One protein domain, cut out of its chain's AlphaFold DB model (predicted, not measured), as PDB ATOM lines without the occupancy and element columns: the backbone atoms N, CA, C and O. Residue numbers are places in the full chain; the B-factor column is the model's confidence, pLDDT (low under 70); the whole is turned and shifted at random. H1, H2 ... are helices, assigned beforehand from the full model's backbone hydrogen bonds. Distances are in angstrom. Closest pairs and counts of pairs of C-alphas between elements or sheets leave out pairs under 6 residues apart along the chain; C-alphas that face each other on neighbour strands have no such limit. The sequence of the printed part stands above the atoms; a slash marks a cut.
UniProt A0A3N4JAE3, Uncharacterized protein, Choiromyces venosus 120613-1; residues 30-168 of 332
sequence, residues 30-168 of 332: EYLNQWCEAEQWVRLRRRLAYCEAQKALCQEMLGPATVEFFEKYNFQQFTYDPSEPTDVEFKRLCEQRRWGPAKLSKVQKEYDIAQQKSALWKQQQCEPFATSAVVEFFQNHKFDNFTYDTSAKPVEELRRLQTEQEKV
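Overview. This is residues 30 to 168 of the 332 residues of an uncharacterized protein of Choiromyces venosus 120613-1 (UniProt A0A3N4JAE3). One long, slightly kinked helix, H5, makes the spine of a thin rod, with H2 and then H3 set one after the other along it, running the other way. H4 lies near H3 and the first part of H5 at one end of the rod, loosely, while H6 packs slantwise on H2 and H5 toward the other end, where it meets the tiny H1. The printed part has 139 residues with six named helices, H1 to H6 in chain order, and no named strand; the class is all helix. The whole is extended, with a radius of gyration of the C-alphas of 22.2 A and spans of 71 by 24 by 20 A.

Arrangement. Start from H5, residues 101 to 140, which has a kink of 28 degrees near residue 131. With its residues 122 to 134 alone it touches H2, residues 38 to 60, at a shallow tilt of 3 degrees, opposite ways; look at Cys 51 and Ala 130, the closest C-alphas, 5.0 A apart. With residues 110 to 118 alone it touches H3, residues 64 to 72, at a shallow tilt of 27 degrees, opposite ways; the closest C-alphas, of Ala 65 and Ala 114, are 5.0 A apart. H4, residues 86 to 97, is close to H5 but not clearly touching; the closest C-alphas, of Cys 94 and Leu 104, are 7.5 A apart. At the other end, H6, residues 154 to 168, touches H5 at a steep tilt of 46 degrees, the same way, closest at the C-alphas of Val 134 and Pro 154, 6.1 A. H6 also touches H2, at a steep tilt of 43 degrees, opposite ways, closest at the C-alphas of Leu 48 and Leu 158, 7.4 A. H1, residues 30 to 33, touches H6, closest at the C-alphas of Leu 32 and Gln 165, 7.1 A. The helix packing is part aligned, part crossed. In H2, H3, H4 and H6 every O i to N i+4 pair is within hydrogen-bond range, in H5 32 of 36 are, and H1 is too short for such a pair, with 0 of 1 O i to N i+3 pairs within range.

Along the chain. Find C-alpha 101 at (323.877, 262.249, 216.479); from there H5 runs 57.7 A to C-alpha 140 at (284.863, 299.500, 236.847). H2 is 33.0 A long, H6 21.2 A, H4 16.3 A, H3 12.3 A and H1 6.2 A. H6 ends at C-alpha 168, (266.063, 285.199, 233.040).

Size, cuts and confidence. The two C-alphas farthest apart, of Gln 34 and Gly 100, are 71.2 A apart. The printed part has no cut; the links H3 to H4 and H5 to H6 are long, 13 residues each. The mean pLDDT of the printed part is 75.3, and 58 residues are under 70, among them residues 30 to 44 and 124 to 150.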
ATOM      1  N   GLU A  30     265.169 287.939 239.782       44.47
ATOM      2  CA  GLU A  30     264.366 289.087 239.333       44.47
ATOM      3  C   GLU A  30     265.142 290.421 239.301       44.47
ATOM      4  O   GLU A  30     264.818 291.304 238.504       44.47
ATOM      5  N   TYR A  31     266.224 290.552 240.078       44.25
ATOM      6  CA  TYR A  31     267.039 291.773 240.143       44.25
ATOM      7  C   TYR A  31     268.030 291.957 238.980       44.25
ATOM      8  O   TYR A  31     268.499 293.074 238.751       44.25
ATOM      9  N   LEU A  32     268.312 290.913 238.192       40.97
ATOM     10  CA  LEU A  32     269.179 291.007 237.004       40.97
ATOM     11  C   LEU A  32     268.583 291.886 235.891       40.97
ATOM     12  O   LEU A  32     269.308 292.473 235.086       40.97
ATOM     13  N   ASN A  33     267.255 291.993 235.844       47.81
ATOM     14  CA  ASN A  33     266.533 292.636 234.749       47.81
ATOM     15  C   ASN A  33     266.338 294.145 234.901       47.81
ATOM     16  O   ASN A  33     266.015 294.800 233.911       47.81
ATOM     17  N   GLN A  34     266.483 294.693 236.107       44.28
ATOM     18  CA  GLN A  34     266.132 296.090 236.370       44.28
ATOM     19  C   GLN A  34     267.324 297.049 236.200       44.28
ATOM     20  O   GLN A  34     267.115 298.250 236.093       44.28
ATOM     21  N   TRP A  35     268.559 296.534 236.145       43.19
ATOM     22  CA  TRP A  35     269.782 297.350 236.257       43.19
ATOM     23  C   TRP A  35     270.716 297.332 235.043       43.19
ATOM     24  O   TRP A  35     271.658 298.115 234.989       43.19
ATOM     25  N   CYS A  36     270.451 296.491 234.046       47.31
ATOM     26  CA  CYS A  36     271.264 296.435 232.835       47.31
ATOM     27  C   CYS A  36     270.382 296.694 231.615       47.31
ATOM     28  O   CYS A  36     269.758 295.772 231.084       47.31
ATOM     29  N   GLU A  37     270.345 297.947 231.152       54.81
ATOM     30  CA  GLU A  37     269.743 298.293 229.864       54.81
ATOM     31  C   GLU A  37     270.296 297.382 228.753       54.81
ATOM     32  O   GLU A  37     271.460 296.963 228.786       54.81
ATOM     33  N   ALA A  38     269.472 297.085 227.743       57.59
ATOM     34  CA  ALA A  38     269.811 296.174 226.646       57.59
ATOM     35  C   ALA A  38     271.191 296.460 226.012       57.59
ATOM     36  O   ALA A  38     271.885 295.534 225.583       57.59
ATOM     37  N   GLU A  39     271.636 297.721 226.004       55.66
ATOM     38  CA  GLU A  39     272.947 298.123 225.493       55.66
ATOM     39  C   GLU A  39     274.142 297.579 226.292       55.66
ATOM     40  O   GLU A  39     275.159 297.215 225.692       55.66
ATOM     41  N   GLN A  40     274.054 297.494 227.622       62.59
ATOM     42  CA  GLN A  40     275.165 297.022 228.455       62.59
ATOM     43  C   GLN A  40     275.422 295.526 228.231       62.59
ATOM     44  O   GLN A  40     276.568 295.105 228.051       62.59
ATOM     45  N   TRP A  41     274.356 294.736 228.093       64.12
ATOM     46  CA  TRP A  41     274.444 293.318 227.735       64.12
ATOM     47  C   TRP A  41     274.935 293.086 226.307       64.12
ATOM     48  O   TRP A  41     275.646 292.115 226.042       64.12
ATOM     49  N   VAL A  42     274.596 293.973 225.368       68.50
ATOM     50  CA  VAL A  42     275.159 293.936 224.009       68.50
ATOM     51  C   VAL A  42     276.664 294.214 224.042       68.50
ATOM     52  O   VAL A  42     277.426 293.531 223.353       68.50
ATOM     53  N   ARG A  43     277.127 295.168 224.863       65.81
ATOM     54  CA  ARG A  43     278.564 295.432 225.051       65.81
ATOM     55  C   ARG A  43     279.282 294.247 225.695       65.81
ATOM     56  O   ARG A  43     280.339 293.867 225.195       65.81
ATOM     57  N   LEU A  44     278.699 293.639 226.729       65.31
ATOM     58  CA  LEU A  44     279.249 292.458 227.400       65.31
ATOM     59  C   LEU A  44     279.372 291.271 226.433       65.31
ATOM     60  O   LEU A  44     280.459 290.713 226.299       65.31
ATOM     61  N   ARG A  45     278.319 290.958 225.664       70.50
ATOM     62  CA  ARG A  45     278.352 289.899 224.636       70.50
ATOM     63  C   ARG A  45     279.398 290.159 223.554       70.50
ATOM     64  O   ARG A  45     280.142 289.253 223.194       70.50
ATOM     65  N   ARG A  46     279.522 291.401 223.068       70.50
ATOM     66  CA  ARG A  46     280.583 291.777 222.111       70.50
ATOM     67  C   ARG A  46     281.979 291.597 222.705       70.50
ATOM     68  O   ARG A  46     282.879 291.143 222.004       70.50
ATOM     69  N   ARG A  47     282.171 291.952 223.978       67.00
ATOM     70  CA  ARG A  47     283.456 291.814 224.675       67.00
ATOM     71  C   ARG A  47     283.815 290.343 224.883       67.00
ATOM     72  O   ARG A  47     284.960 289.981 224.625       67.00
ATOM     73  N   LEU A  48     282.851 289.506 225.271       69.75
ATOM     74  CA  LEU A  48     283.048 288.061 225.386       69.75
ATOM     75  C   LEU A  48     283.404 287.448 224.032       69.75
ATOM     76  O   LEU A  48     284.436 286.798 223.924       69.75
ATOM     77  N   ALA A  49     282.616 287.734 222.991       73.50
ATOM     78  CA  ALA A  49     282.870 287.240 221.640       73.50
ATOM     79  C   ALA A  49     284.261 287.655 221.130       73.50
ATOM     80  O   ALA A  49     284.964 286.858 220.516       73.50
ATOM     81  N   TYR A  50     284.699 288.881 221.430       69.94
ATOM     82  CA  TYR A  50     286.055 289.338 221.130       69.94
ATOM     83  C   TYR A  50     287.126 288.545 221.893       69.94
ATOM     84  O   TYR A  50     288.112 288.132 221.290       69.94
ATOM     85  N   CYS A  51     286.935 288.297 223.193       66.62
ATOM     86  CA  CYS A  51     287.870 287.506 223.998       66.62
ATOM     87  C   CYS A  51     287.959 286.055 223.503       66.62
ATOM     88  O   CYS A  51     289.049 285.491 223.436       66.62
ATOM     89  N   GLU A  52     286.833 285.454 223.126       72.06
ATOM     90  CA  GLU A  52     286.783 284.098 222.578       72.06
ATOM     91  C   GLU A  52     287.431 284.021 221.193       72.06
ATOM     92  O   GLU A  52     288.237 283.123 220.953       72.06
ATOM     93  N   ALA A  53     287.180 285.005 220.326       68.75
ATOM     94  CA  ALA A  53     287.846 285.116 219.031       68.75
ATOM     95  C   ALA A  53     289.360 285.326 219.180       68.75
ATOM     96  O   ALA A  53     290.139 284.699 218.469       68.75
ATOM     97  N   GLN A  54     289.803 286.159 220.128       64.81
ATOM     98  CA  GLN A  54     291.227 286.320 220.432       64.81
ATOM     99  C   GLN A  54     291.845 285.030 220.961       64.81
ATOM    100  O   GLN A  54     292.942 284.674 220.542       64.81
ATOM    101  N   LYS A  55     291.150 284.309 221.846       71.06
ATOM    102  CA  LYS A  55     291.615 283.018 222.356       71.06
ATOM    103  C   LYS A  55     291.748 281.991 221.231       71.06
ATOM    104  O   LYS A  55     292.757 281.295 221.189       71.06
ATOM    105  N   ALA A  56     290.783 281.935 220.312       68.88
ATOM    106  CA  ALA A  56     290.834 281.074 219.132       68.88
ATOM    107  C   ALA A  56     292.006 281.450 218.208       68.88
ATOM    108  O   ALA A  56     292.843 280.604 217.906       68.88
ATOM    109  N   LEU A  57     292.155 282.739 217.873       65.31
ATOM    110  CA  LEU A  57     293.294 283.253 217.098       65.31
ATOM    111  C   LEU A  57     294.635 282.913 217.756       65.31
ATOM    112  O   LEU A  57     295.588 282.532 217.090       65.31
ATOM    113  N   CYS A  58     294.713 283.004 219.078       65.50
ATOM    114  CA  CYS A  58     295.898 282.663 219.854       65.50
ATOM    115  C   CYS A  58     296.204 281.162 219.922       65.50
ATOM    116  O   CYS A  58     297.365 280.769 220.065       65.50
ATOM    117  N   GLN A  59     295.176 280.315 219.849       65.69
ATOM    118  CA  GLN A  59     295.346 278.869 219.745       65.69
ATOM    119  C   GLN A  59     295.894 278.490 218.366       65.69
ATOM    120  O   GLN A  59     296.816 277.674 218.299       65.69
ATOM    121  N   GLU A  60     295.401 279.143 217.311       63.41
ATOM    122  CA  GLU A  60     295.835 278.944 215.923       63.41
ATOM    123  C   GLU A  60     297.194 279.589 215.610       63.41
ATOM    124  O   GLU A  60     297.952 279.078 214.787       63.41
ATOM    125  N   MET A  61     297.557 280.681 216.286       63.47
ATOM    126  CA  MET A  61     298.860 281.310 216.099       63.47
ATOM    127  C   MET A  61     299.980 280.423 216.647       63.47
ATOM    128  O   MET A  61     300.071 280.132 217.844       63.47
ATOM    129  N   LEU A  62     300.899 280.032 215.772       65.38
ATOM    130  CA  LEU A  62     302.189 279.491 216.177       65.38
ATOM    131  C   LEU A  62     303.008 280.599 216.842       65.38
ATOM    132  O   LEU A  62     303.021 281.742 216.384       65.38
ATOM    133  N   GLY A  63     303.683 280.268 217.943       71.88
ATOM    134  CA  GLY A  63     304.553 281.238 218.593       71.88
ATOM    135  C   GLY A  63     305.712 281.613 217.658       71.88
ATOM    136  O   GLY A  63     306.256 280.730 216.982       71.88
ATOM    137  N   PRO A  64     306.109 282.897 217.613       78.12
ATOM    138  CA  PRO A  64     307.076 283.401 216.634       78.12
ATOM    139  C   PRO A  64     308.415 282.655 216.696       78.12
ATOM    140  O   PRO A  64     309.023 282.392 215.666       78.12
ATOM    141  N   ALA A  65     308.823 282.202 217.885       86.06
ATOM    142  CA  ALA A  65     310.072 281.470 218.073       86.06
ATOM    143  C   ALA A  65     310.093 280.096 217.376       86.06
ATOM    144  O   ALA A  65     311.148 279.659 216.920       86.06
ATOM    145  N   THR A  66     308.950 279.407 217.281       88.44
ATOM    146  CA  THR A  66     308.871 278.110 216.589       88.44
ATOM    147  C   THR A  66     308.911 278.297 215.076       88.44
ATOM    148  O   THR A  66     309.593 277.539 214.389       88.44
ATOM    149  N   VAL A  67     308.253 279.338 214.561       88.88
ATOM    150  CA  VAL A  67     308.311 279.696 213.137       88.88
ATOM    151  C   VAL A  67     309.740 280.074 212.741       88.88
ATOM    152  O   VAL A  67     310.291 279.480 211.819       88.88
ATOM    153  N   GLU A  68     310.387 280.965 213.499       90.19
ATOM    154  CA  GLU A  68     311.788 281.362 213.283       90.19
ATOM    155  C   GLU A  68     312.747 280.163 213.312       90.19
ATOM    156  O   GLU A  68     313.688 280.082 212.514       90.19
ATOM    157  N   PHE A  69     312.511 279.207 214.221       95.06
ATOM    158  CA  PHE A  69     313.287 277.971 214.277       95.06
ATOM    159  C   PHE A  69     313.198 277.201 212.955       95.06
ATOM    160  O   PHE A  69     314.233 276.817 212.409       95.06
ATOM    161  N   PHE A  70     311.996 276.986 212.416       94.38
ATOM    162  CA  PHE A  70     311.833 276.242 211.168       94.38
ATOM    163  C   PHE A  70     312.332 277.022 209.948       94.38
ATOM    164  O   PHE A  70     313.005 276.442 209.093       94.38
ATOM    165  N   GLU A  71     312.105 278.336 209.896       91.69
ATOM    166  CA  GLU A  71     312.612 279.206 208.830       91.69
ATOM    167  C   GLU A  71     314.136 279.160 208.714       91.69
ATOM    168  O   GLU A  71     314.673 279.051 207.609       91.69
ATOM    169  N   LYS A  72     314.845 279.142 209.850       93.00
ATOM    170  CA  LYS A  72     316.307 278.984 209.898       93.00
ATOM    171  C   LYS A  72     316.788 277.719 209.182       93.00
ATOM    172  O   LYS A  72     317.922 277.675 208.695       93.00
ATOM    173  N   TYR A  73     315.955 276.682 209.132       90.25
ATOM    174  CA  TYR A  73     316.278 275.407 208.506       90.25
ATOM    175  C   TYR A  73     315.581 275.170 207.167       90.25
ATOM    176  O   TYR A  73     315.794 274.087 206.616       90.25
ATOM    177  N   ASN A  74     314.856 276.140 206.600       87.69
ATOM    178  CA  ASN A  74     314.276 276.022 205.258       87.69
ATOM    179  C   ASN A  74     315.364 275.778 204.195       87.69
ATOM    180  O   ASN A  74     316.449 276.367 204.222       87.69
ATOM    181  N   PHE A  75     315.099 274.859 203.265       86.00
ATOM    182  CA  PHE A  75     315.981 274.543 202.135       86.00
ATOM    183  C   PHE A  75     315.187 273.886 201.003       86.00
ATOM    184  O   PHE A  75     314.025 273.560 201.181       86.00
ATOM    185  N   GLN A  76     315.806 273.640 199.844       80.00
ATOM    186  CA  GLN A  76     315.098 273.156 198.645       80.00
ATOM    187  C   GLN A  76     314.186 271.931 198.846       80.00
ATOM    188  O   GLN A  76     313.245 271.775 198.078       80.00
ATOM    189  N   GLN A  77     314.452 271.059 199.826       84.00
ATOM    190  CA  GLN A  77     313.649 269.852 200.070       84.00
ATOM    191  C   GLN A  77     312.741 269.947 201.306       84.00
ATOM    192  O   GLN A  77     311.935 269.044 201.514       84.00
ATOM    193  N   PHE A  78     312.840 271.024 202.093       91.00
ATOM    194  CA  PHE A  78     312.011 271.263 203.276       91.00
ATOM    195  C   PHE A  78     311.427 272.671 203.239       91.00
ATOM    196  O   PHE A  78     312.162 273.662 203.309       91.00
ATOM    197  N   THR A  79     310.102 272.728 203.231       92.81
ATOM    198  CA  THR A  79     309.332 273.954 203.401       92.81
ATOM    199  C   THR A  79     308.419 273.746 204.590       92.81
ATOM    200  O   THR A  79     307.540 272.886 204.525       92.81
ATOM    201  N   TYR A  80     308.646 274.499 205.662       92.12
ATOM    202  CA  TYR A  80     307.821 274.430 206.864       92.12
ATOM    203  C   TYR A  80     306.331 274.603 206.546       92.12
ATOM    204  O   TYR A  80     305.954 275.581 205.897       92.12
ATOM    205  N   ASP A  81     305.512 273.655 207.003       89.88
ATOM    206  CA  ASP A  81     304.057 273.728 206.891       89.88
ATOM    207  C   ASP A  81     303.449 274.073 208.260       89.88
ATOM    208  O   ASP A  81     303.452 273.231 209.160       89.88
ATOM    209  N   PRO A  82     302.931 275.299 208.453       86.50
ATOM    210  CA  PRO A  82     302.356 275.708 209.729       86.50
ATOM    211  C   PRO A  82     301.014 275.031 210.045       86.50
ATOM    212  O   PRO A  82     300.529 275.178 211.165       86.50
ATOM    213  N   SER A  83     300.393 274.331 209.087       87.00
ATOM    214  CA  SER A  83     299.141 273.603 209.323       87.00
ATOM    215  C   SER A  83     299.352 272.249 210.012       87.00
ATOM    216  O   SER A  83     298.417 271.709 210.604       87.00
ATOM    217  N   GLU A  84     300.582 271.735 209.995       89.88
ATOM    218  CA  GLU A  84     300.954 270.476 210.632       89.88
ATOM    219  C   GLU A  84     301.452 270.695 212.075       89.88
ATOM    220  O   GLU A  84     302.073 271.720 212.388       89.88
ATOM    221  N   PRO A  85     301.241 269.728 212.991       90.31
ATOM    222  CA  PRO A  85     301.781 269.812 214.342       90.31
ATOM    223  C   PRO A  85     303.305 269.981 214.330       90.31
ATOM    224  O   PRO A  85     304.030 269.286 213.617       90.31
ATOM    225  N   THR A  86     303.822 270.858 215.188       91.31
ATOM    226  CA  THR A  86     305.250 271.224 215.210       91.31
ATOM    227  C   THR A  86     306.181 270.030 215.421       91.31
ATOM    228  O   THR A  86     307.272 269.998 214.858       91.31
ATOM    229  N   ASP A  87     305.752 269.022 216.184       94.25
ATOM    230  CA  ASP A  87     306.546 267.808 216.414       94.25
ATOM    231  C   ASP A  87     306.632 266.924 215.162       94.25
ATOM    232  O   ASP A  87     307.666 266.301 214.904       94.25
ATOM    233  N   VAL A  88     305.568 266.908 214.351       95.50
ATOM    234  CA  VAL A  88     305.536 266.213 213.056       95.50
ATOM    235  C   VAL A  88     306.500 266.898 212.087       95.50
ATOM    236  O   VAL A  88     307.351 266.235 211.490       95.50
ATOM    237  N   GLU A  89     306.453 268.229 212.010       95.69
ATOM    238  CA  GLU A  89     307.361 269.028 211.182       95.69
ATOM    239  C   GLU A  89     308.826 268.905 211.620       95.69
ATOM    240  O   GLU A  89     309.725 268.782 210.783       95.69
ATOM    241  N   PHE A  90     309.090 268.866 212.930       96.31
ATOM    242  CA  PHE A  90     310.434 268.660 213.467       96.31
ATOM    243  C   PHE A  90     310.988 267.279 213.101       96.31
ATOM    244  O   PHE A  90     312.142 267.157 212.673       96.31
ATOM    245  N   LYS A  91     310.158 266.234 213.205       96.38
ATOM    246  CA  LYS A  91     310.526 264.882 212.780       96.38
ATOM    247  C   LYS A  91     310.830 264.841 211.280       96.38
ATOM    248  O   LYS A  91     311.892 264.347 210.895       96.38
ATOM    249  N   ARG A  92     309.967 265.436 210.449       96.19
ATOM    250  CA  ARG A  92     310.156 265.541 208.993       96.19
ATOM    251  C   ARG A  92     311.464 266.252 208.643       96.19
ATOM    252  O   ARG A  92     312.227 265.776 207.800       96.19
ATOM    253  N   LEU A  93     311.766 267.354 209.331       95.69
ATOM    254  CA  LEU A  93     313.023 268.082 209.178       95.69
ATOM    255  C   LEU A  93     314.234 267.189 209.489       95.69
ATOM    256  O   LEU A  93     315.193 267.156 208.712       95.69
ATOM    257  N   CYS A  94     314.193 266.453 210.602       95.00
ATOM    258  CA  CYS A  94     315.267 265.542 211.000       95.00
ATOM    259  C   CYS A  94     315.495 264.429 209.965       95.00
ATOM    260  O   CYS A  94     316.642 264.150 209.603       95.00
ATOM    261  N   GLU A  95     314.416 263.831 209.452       94.69
ATOM    262  CA  GLU A  95     314.454 262.755 208.454       94.69
ATOM    263  C   GLU A  95     315.049 263.213 207.118       94.69
ATOM    264  O   GLU A  95     315.886 262.518 206.536       94.69
ATOM    265  N   GLN A  96     314.674 264.403 206.645       94.88
ATOM    266  CA  GLN A  96     315.178 264.943 205.381       94.88
ATOM    267  C   GLN A  96     316.631 265.417 205.486       94.88
ATOM    268  O   GLN A  96     317.429 265.218 204.571       94.88
ATOM    269  N   ARG A  97     317.004 266.033 206.614       93.31
ATOM    270  CA  ARG A  97     318.365 266.544 206.831       93.31
ATOM    271  C   ARG A  97     319.378 265.456 207.170       93.31
ATOM    272  O   ARG A  97     320.574 265.700 206.995       93.31
ATOM    273  N   ARG A  98     318.918 264.304 207.677       93.62
ATOM    274  CA  ARG A  98     319.744 263.144 208.058       93.62
ATOM    275  C   ARG A  98     320.957 263.538 208.906       93.62
ATOM    276  O   ARG A  98     322.092 263.152 208.627       93.62
ATOM    277  N   TRP A  99     320.739 264.377 209.917       93.88
ATOM    278  CA  TRP A  99     321.828 264.838 210.773       93.88
ATOM    279  C   TRP A  99     322.429 263.697 211.597       93.88
ATOM    280  O   TRP A  99     321.713 262.855 212.131       93.88
ATOM    281  N   GLY A 100     323.755 263.712 211.757       95.19
ATOM    282  CA  GLY A 100     324.436 262.811 212.684       95.19
ATOM    283  C   GLY A 100     324.101 263.118 214.158       95.19
ATOM    284  O   GLY A 100     323.679 264.240 214.465       95.19
ATOM    285  N   PRO A 101     324.350 262.175 215.089       94.56
ATOM    286  CA  PRO A 101     323.877 262.249 216.479       94.56
ATOM    287  C   PRO A 101     324.244 263.542 217.220       94.56
ATOM    288  O   PRO A 101     323.409 264.134 217.903       94.56
ATOM    289  N   ALA A 102     325.474 264.034 217.039       95.06
ATOM    290  CA  ALA A 102     325.942 265.260 217.687       95.06
ATOM    291  C   ALA A 102     325.149 266.502 217.241       95.06
ATOM    292  O   ALA A 102     324.790 267.351 218.057       95.06
ATOM    293  N   LYS A 103     324.843 266.603 215.941       94.75
ATOM    294  CA  LYS A 103     324.075 267.725 215.394       94.75
ATOM    295  C   LYS A 103     322.593 267.600 215.738       94.75
ATOM    296  O   LYS A 103     321.994 268.607 216.092       94.75
ATOM    297  N   LEU A 104     322.041 266.386 215.710       95.62
ATOM    298  CA  LEU A 104     320.667 266.112 216.133       95.62
ATOM    299  C   LEU A 104     320.425 266.579 217.577       95.62
ATOM    300  O   LEU A 104     319.492 267.333 217.825       95.62
ATOM    301  N   SER A 105     321.317 266.221 218.509       95.06
ATOM    302  CA  SER A 105     321.209 266.641 219.914       95.06
ATOM    303  C   SER A 105     321.211 268.165 220.076       95.06
ATOM    304  O   SER A 105     320.448 268.710 220.873       95.06
ATOM    305  N   LYS A 106     322.039 268.874 219.298       96.62
ATOM    306  CA  LYS A 106     322.060 270.341 219.308       96.62
ATOM    307  C   LYS A 106     320.744 270.927 218.790       96.62
ATOM    308  O   LYS A 106     320.202 271.829 219.419       96.62
ATOM    309  N   VAL A 107     320.240 270.420 217.665       95.94
ATOM    310  CA  VAL A 107     319.018 270.947 217.045       95.94
ATOM    311  C   VAL A 107     317.776 270.639 217.886       95.94
ATOM    312  O   VAL A 107     316.918 271.505 218.004       95.94
ATOM    313  N   GLN A 108     317.722 269.483 218.556       96.94
ATOM    314  CA  GLN A 108     316.672 269.172 219.533       96.94
ATOM    315  C   GLN A 108     316.609 270.230 220.639       96.94
ATOM    316  O   GLN A 108     315.550 270.782 220.899       96.94
ATOM    317  N   LYS A 109     317.754 270.593 221.230       97.12
ATOM    318  CA  LYS A 109     317.793 271.636 222.268       97.12
ATOM    319  C   LYS A 109     317.311 272.990 221.750       97.12
ATOM    320  O   LYS A 109     316.623 273.707 222.466       97.12
ATOM    321  N   GLU A 110     317.690 273.362 220.526       95.88
ATOM    322  CA  GLU A 110     317.214 274.605 219.902       95.88
ATOM    323  C   GLU A 110     315.690 274.581 219.688       95.88
ATOM    324  O   GLU A 110     315.028 275.584 219.953       95.88
ATOM    325  N   TYR A 111     315.137 273.435 219.282       96.56
ATOM    326  CA  TYR A 111     313.698 273.228 219.135       96.56
ATOM    327  C   TYR A 111     312.955 273.298 220.474       96.56
ATOM    328  O   TYR A 111     311.972 274.027 220.585       96.56
ATOM    329  N   ASP A 112     313.461 272.633 221.514       95.81
ATOM    330  CA  ASP A 112     312.861 272.654 222.852       95.81
ATOM    331  C   ASP A 112     312.824 274.086 223.424       95.81
ATOM    332  O   ASP A 112     311.834 274.514 224.019       95.81
ATOM    333  N   ILE A 113     313.881 274.875 223.193       92.56
ATOM    334  CA  ILE A 113     313.922 276.297 223.572       92.56
ATOM    335  C   ILE A 113     312.885 277.107 222.782       92.56
ATOM    336  O   ILE A 113     312.229 277.982 223.351       92.56
ATOM    337  N   ALA A 114     312.737 276.849 221.481       91.88
ATOM    338  CA  ALA A 114     311.745 277.523 220.648       91.88
ATOM    339  C   ALA A 114     310.311 277.202 221.107       91.88
ATOM    340  O   ALA A 114     309.512 278.122 221.279       91.88
ATOM    341  N   GLN A 115     310.022 275.932 221.410       91.56
ATOM    342  CA  GLN A 115     308.774 275.467 222.027       91.56
ATOM    343  C   GLN A 115     308.472 276.225 223.327       91.56
ATOM    344  O   GLN A 115     307.399 276.813 223.471       91.56
ATOM    345  N   GLN A 116     309.439 276.292 224.248       88.81
ATOM    346  CA  GLN A 116     309.280 277.002 225.522       88.81
ATOM    347  C   GLN A 116     309.027 278.500 225.332       88.81
ATOM    348  O   GLN A 116     308.130 279.060 225.961       88.81
ATOM    349  N   LYS A 117     309.781 279.165 224.449       83.81
ATOM    350  CA  LYS A 117     309.585 280.591 224.143       83.81
ATOM    351  C   LYS A 117     308.220 280.858 223.517       83.81
ATOM    352  O   LYS A 117     307.572 281.831 223.887       83.81
ATOM    353  N   SER A 118     307.772 279.996 222.611       85.56
ATOM    354  CA  SER A 118     306.442 280.071 222.009       85.56
ATOM    355  C   SER A 118     305.334 279.858 223.039       85.56
ATOM    356  O   SER A 118     304.349 280.593 223.025       85.56
ATOM    357  N   ALA A 119     305.502 278.915 223.969       83.69
ATOM    358  CA  ALA A 119     304.563 278.693 225.067       83.69
ATOM    359  C   ALA A 119     304.492 279.903 226.014       83.69
ATOM    360  O   ALA A 119     303.400 280.358 226.346       83.69
ATOM    361  N   LEU A 120     305.642 280.478 226.382       80.56
ATOM    362  CA  LEU A 120     305.711 281.699 227.191       80.56
ATOM    363  C   LEU A 120     305.095 282.898 226.470       80.56
ATOM    364  O   LEU A 120     304.371 283.670 227.088       80.56
ATOM    365  N   TRP A 121     305.340 283.048 225.168       80.50
ATOM    366  CA  TRP A 121     304.725 284.097 224.360       80.50
ATOM    367  C   TRP A 121     303.199 283.944 224.314       80.50
ATOM    368  O   TRP A 121     302.490 284.916 224.565       80.50
ATOM    369  N   LYS A 122     302.687 282.720 224.102       74.25
ATOM    370  CA  LYS A 122     301.247 282.425 224.194       74.25
ATOM    371  C   LYS A 122     300.705 282.788 225.576       74.25
ATOM    372  O   LYS A 122     299.699 283.479 225.674       74.25
ATOM    373  N   GLN A 123     301.399 282.410 226.646       72.81
ATOM    374  CA  GLN A 123     300.987 282.734 228.011       72.81
ATOM    375  C   GLN A 123     300.996 284.249 228.291       72.81
ATOM    376  O   GLN A 123     300.089 284.758 228.938       72.81
ATOM    377  N   GLN A 124     302.001 284.982 227.811       69.88
ATOM    378  CA  GLN A 124     302.170 286.410 228.097       69.88
ATOM    379  C   GLN A 124     301.358 287.328 227.186       69.88
ATOM    380  O   GLN A 124     301.052 288.441 227.597       69.88
ATOM    381  N   GLN A 125     301.034 286.915 225.961       66.25
ATOM    382  CA  GLN A 125     300.248 287.740 225.043       66.25
ATOM    383  C   GLN A 125     298.786 287.315 224.971       66.25
ATOM    384  O   GLN A 125     297.930 288.181 224.892       66.25
ATOM    385  N   CYS A 126     298.449 286.029 225.060       60.00
ATOM    386  CA  CYS A 126     297.072 285.592 224.810       60.00
ATOM    387  C   CYS A 126     296.175 285.565 226.051       60.00
ATOM    388  O   CYS A 126     294.977 285.811 225.943       60.00
ATOM    389  N   GLU A 127     296.733 285.317 227.236       58.59
ATOM    390  CA  GLU A 127     295.960 285.302 228.487       58.59
ATOM    391  C   GLU A 127     295.636 286.706 229.044       58.59
ATOM    392  O   GLU A 127     294.485 286.939 229.435       58.59
ATOM    393  N   PRO A 128     296.564 287.688 229.080       56.94
ATOM    394  CA  PRO A 128     296.275 288.958 229.741       56.94
ATOM    395  C   PRO A 128     295.360 289.894 228.945       56.94
ATOM    396  O   PRO A 128     294.693 290.704 229.578       56.94
ATOM    397  N   PHE A 129     295.247 289.802 227.613       53.34
ATOM    398  CA  PHE A 129     294.308 290.673 226.880       53.34
ATOM    399  C   PHE A 129     292.843 290.326 227.167       53.34
ATOM    400  O   PHE A 129     292.048 291.229 227.430       53.34
ATOM    401  N   ALA A 130     292.499 289.036 227.201       52.25
ATOM    402  CA  ALA A 130     291.155 288.593 227.562       52.25
ATOM    403  C   ALA A 130     290.879 288.802 229.060       52.25
ATOM    404  O   ALA A 130     289.807 289.265 229.442       52.25
ATOM    405  N   THR A 131     291.865 288.525 229.916       58.19
ATOM    406  CA  THR A 131     291.697 288.619 231.372       58.19
ATOM    407  C   THR A 131     291.656 290.070 231.851       58.19
ATOM    408  O   THR A 131     290.781 290.419 232.631       58.19
ATOM    409  N   SER A 132     292.536 290.947 231.353       60.34
ATOM    410  CA  SER A 132     292.594 292.359 231.762       60.34
ATOM    411  C   SER A 132     291.339 293.123 231.354       60.34
ATOM    412  O   SER A 132     290.764 293.828 232.170       60.34
ATOM    413  N   ALA A 133     290.840 292.920 230.130       57.72
ATOM    414  CA  ALA A 133     289.632 293.594 229.655       57.72
ATOM    415  C   ALA A 133     288.367 293.190 230.433       57.72
ATOM    416  O   ALA A 133     287.439 293.988 230.555       57.72
ATOM    417  N   VAL A 134     288.320 291.950 230.923       59.19
ATOM    418  CA  VAL A 134     287.207 291.419 231.715       59.19
ATOM    419  C   VAL A 134     287.348 291.812 233.188       59.19
ATOM    420  O   VAL A 134     286.373 292.224 233.806       59.19
ATOM    421  N   VAL A 135     288.560 291.778 233.742       64.75
ATOM    422  CA  VAL A 135     288.847 292.272 235.096       64.75
ATOM    423  C   VAL A 135     288.589 293.773 235.195       64.75
ATOM    424  O   VAL A 135     287.948 294.201 236.142       64.75
ATOM    425  N   GLU A 136     289.005 294.566 234.208       63.75
ATOM    426  CA  GLU A 136     288.699 295.998 234.116       63.75
ATOM    427  C   GLU A 136     287.184 296.235 234.059       63.75
ATOM    428  O   GLU A 136     286.671 297.124 234.734       63.75
ATOM    429  N   PHE A 137     286.445 295.412 233.308       63.78
ATOM    430  CA  PHE A 137     284.985 295.472 233.286       63.78
ATOM    431  C   PHE A 137     284.391 295.236 234.685       63.78
ATOM    432  O   PHE A 137     283.600 296.058 235.140       63.78
ATOM    433  N   PHE A 138     284.825 294.189 235.394       62.50
ATOM    434  CA  PHE A 138     284.364 293.887 236.756       62.50
ATOM    435  C   PHE A 138     284.842 294.888 237.818       62.50
ATOM    436  O   PHE A 138     284.148 295.117 238.800       62.50
ATOM    437  N   GLN A 139     286.009 295.504 237.645       62.84
ATOM    438  CA  GLN A 139     286.535 296.508 238.576       62.84
ATOM    439  C   GLN A 139     285.866 297.872 238.399       62.84
ATOM    440  O   GLN A 139     285.676 298.593 239.377       62.84
ATOM    441  N   ASN A 140     285.495 298.220 237.166       58.72
ATOM    442  CA  ASN A 140     284.863 299.500 236.847       58.72
ATOM    443  C   ASN A 140     283.341 299.490 237.036       58.72
ATOM    444  O   ASN A 140     282.728 300.556 237.019       58.72
ATOM    445  N   HIS A 141     282.734 298.319 237.229       53.22
ATOM    446  CA  HIS A 141     281.304 298.175 237.486       53.22
ATOM    447  C   HIS A 141     281.128 297.458 238.823       53.22
ATOM    448  O   HIS A 141     281.406 296.266 238.941       53.22
ATOM    449  N   LYS A 142     280.680 298.181 239.856       53.38
ATOM    450  CA  LYS A 142     280.238 297.532 241.093       53.38
ATOM    451  C   LYS A 142     278.893 296.869 240.830       53.38
ATOM    452  O   LYS A 142     277.898 297.546 240.603       53.38
ATOM    453  N   PHE A 143     278.886 295.543 240.849       53.66
ATOM    454  CA  PHE A 143     277.661 294.761 240.839       53.66
ATOM    455  C   PHE A 143     277.195 294.613 242.287       53.66
ATOM    456  O   PHE A 143     277.627 293.698 242.983       53.66
ATOM    457  N   ASP A 144     276.345 295.526 242.760       43.97
ATOM    458  CA  ASP A 144     275.949 295.579 244.179       43.97
ATOM    459  C   ASP A 144     275.175 294.328 244.655       43.97
ATOM    460  O   ASP A 144     275.062 294.100 245.854       43.97
ATOM    461  N   ASN A 145     274.731 293.456 243.736       48.28
ATOM    462  CA  ASN A 145     273.925 292.265 244.039       48.28
ATOM    463  C   ASN A 145     274.446 290.962 243.409       48.28
ATOM    464  O   ASN A 145     273.736 289.957 243.405       48.28
ATOM    465  N   PHE A 146     275.664 290.960 242.863       51.38
ATOM    466  CA  PHE A 146     276.293 289.742 242.356       51.38
ATOM    467  C   PHE A 146     277.570 289.459 243.132       51.38
ATOM    468  O   PHE A 146     278.563 290.180 243.025       51.38
ATOM    469  N   THR A 147     277.566 288.363 243.885       55.03
ATOM    470  CA  THR A 147     278.800 287.725 244.332       55.03
ATOM    471  C   THR A 147     279.464 287.140 243.096       55.03
ATOM    472  O   THR A 147     279.145 286.035 242.658       55.03
ATOM    473  N   TYR A 148     280.344 287.928 242.481       61.06
ATOM    474  CA  TYR A 148     281.231 287.392 241.467       61.06
ATOM    475  C   TYR A 148     282.289 286.547 242.165       61.06
ATOM    476  O   TYR A 148     282.870 286.957 243.179       61.06
ATOM    477  N   ASP A 149     282.524 285.347 241.652       67.56
ATOM    478  CA  ASP A 149     283.559 284.495 242.211       67.56
ATOM    479  C   ASP A 149     284.933 285.045 241.808       67.56
ATOM    480  O   ASP A 149     285.450 284.777 240.727       67.56
ATOM    481  N   THR A 150     285.542 285.833 242.697       63.31
ATOM    482  CA  THR A 150     286.911 286.355 242.523       63.31
ATOM    483  C   THR A 150     287.966 285.263 242.326       63.31
ATOM    484  O   THR A 150     289.071 285.569 241.877       63.31
ATOM    485  N   SER A 151     287.655 284.015 242.691       71.50
ATOM    486  CA  SER A 151     288.537 282.865 242.514       71.50
ATOM    487  C   SER A 151     288.336 282.154 241.170       71.50
ATOM    488  O   SER A 151     289.235 281.434 240.727       71.50
ATOM    489  N   ALA A 152     287.214 282.397 240.483       69.31
ATOM    490  CA  ALA A 152     286.953 281.878 239.148       69.31
ATOM    491  C   ALA A 152     287.754 282.635 238.080       69.31
ATOM    492  O   ALA A 152     288.105 283.812 238.219       69.31
ATOM    493  N   LYS A 153     288.033 281.968 236.953       76.25
ATOM    494  CA  LYS A 153     288.659 282.645 235.813       76.25
ATOM    495  C   LYS A 153     287.679 283.685 235.257       76.25
ATOM    496  O   LYS A 153     286.544 283.320 234.951       76.25
ATOM    497  N   PRO A 154     288.096 284.942 235.016       66.56
ATOM    498  CA  PRO A 154     287.168 286.020 234.658       66.56
ATOM    499  C   PRO A 154     286.287 285.735 233.429       66.56
ATOM    500  O   PRO A 154     285.127 286.129 233.391       66.56
ATOM    501  N   VAL A 155     286.804 285.004 232.437       68.62
ATOM    502  CA  VAL A 155     286.035 284.588 231.247       68.62
ATOM    503  C   VAL A 155     284.965 283.542 231.580       68.62
ATOM    504  O   VAL A 155     283.879 283.573 231.006       68.62
ATOM    505  N   GLU A 156     285.256 282.610 232.487       78.31
ATOM    506  CA  GLU A 156     284.296 281.584 232.915       78.31
ATOM    507  C   GLU A 156     283.157 282.220 233.712       78.31
ATOM    508  O   GLU A 156     281.992 281.908 233.473       78.31
ATOM    509  N   GLU A 157     283.487 283.190 234.563       74.50
ATOM    510  CA  GLU A 157     282.493 283.959 235.305       74.50
ATOM    511  C   GLU A 157     281.599 284.787 234.373       74.50
ATOM    512  O   GLU A 157     280.378 284.807 234.518       74.50
ATOM    513  N   LEU A 158     282.175 285.401 233.337       70.38
ATOM    514  CA  LEU A 158     281.406 286.174 232.361       70.38
ATOM    515  C   LEU A 158     280.460 285.293 231.522       70.38
ATOM    516  O   LEU A 158     279.352 285.724 231.202       70.38
ATOM    517  N   ARG A 159     280.845 284.041 231.224       76.44
ATOM    518  CA  ARG A 159     279.932 283.054 230.618       76.44
ATOM    519  C   ARG A 159     278.801 282.667 231.553       76.44
ATOM    520  O   ARG A 159     277.656 282.640 231.115       76.44
ATOM    521  N   ARG A 160     279.109 282.384 232.823       83.25
ATOM    522  CA  ARG A 160     278.096 282.060 233.834       83.25
ATOM    523  C   ARG A 160     277.033 283.156 233.887       83.25
ATOM    524  O   ARG A 160     275.848 282.854 233.804       83.25
ATOM    525  N   LEU A 161     277.461 284.420 233.936       71.44
ATOM    526  CA  LEU A 161     276.565 285.580 233.937       71.44
ATOM    527  C   LEU A 161     275.702 285.671 232.678       71.44
ATOM    528  O   LEU A 161     274.508 285.940 232.781       71.44
ATOM    529  N   GLN A 162     276.278 285.429 231.497       73.31
ATOM    530  CA  GLN A 162     275.503 285.407 230.258       73.31
ATOM    531  C   GLN A 162     274.433 284.310 230.283       73.31
ATOM    532  O   GLN A 162     273.289 284.578 229.927       73.31
ATOM    533  N   THR A 163     274.784 283.096 230.710       80.75
ATOM    534  CA  THR A 163     273.836 281.979 230.778       80.75
ATOM    535  C   THR A 163     272.707 282.253 231.766       80.75
ATOM    536  O   THR A 163     271.550 281.990 231.453       80.75
ATOM    537  N   GLU A 164     273.016 282.806 232.941       76.75
ATOM    538  CA  GLU A 164     271.983 283.193 233.905       76.75
ATOM    539  C   GLU A 164     271.067 284.277 233.325       76.75
ATOM    540  O   GLU A 164     269.850 284.134 233.386       76.75
ATOM    541  N   GLN A 165     271.616 285.295 232.656       71.50
ATOM    542  CA  GLN A 165     270.808 286.322 231.992       71.50
ATOM    543  C   GLN A 165     269.906 285.751 230.889       71.50
ATOM    544  O   GLN A 165     268.763 286.181 230.742       71.50
ATOM    545  N   GLU A 166     270.404 284.812 230.089       75.81
ATOM    546  CA  GLU A 166     269.614 284.161 229.041       75.81
ATOM    547  C   GLU A 166     268.434 283.386 229.634       75.81
ATOM    548  O   GLU A 166     267.320 283.527 229.129       75.81
ATOM    549  N   LYS A 167     268.639 282.666 230.745       78.38
ATOM    550  CA  LYS A 167     267.544 282.015 231.487       78.38
ATOM    551  C   LYS A 167     266.509 283.033 231.954       78.38
ATOM    552  O   LYS A 167     265.334 282.877 231.662       78.38
ATOM    553  N   VAL A 168     266.956 284.130 232.568       72.75
ATOM    554  CA  VAL A 168     266.063 285.199 233.040       72.75
ATOM    555  C   VAL A 168     265.191 285.761 231.909       72.75
ATOM    556  O   VAL A 168     264.017 286.072 232.105       72.75
TER     557      VAL A 168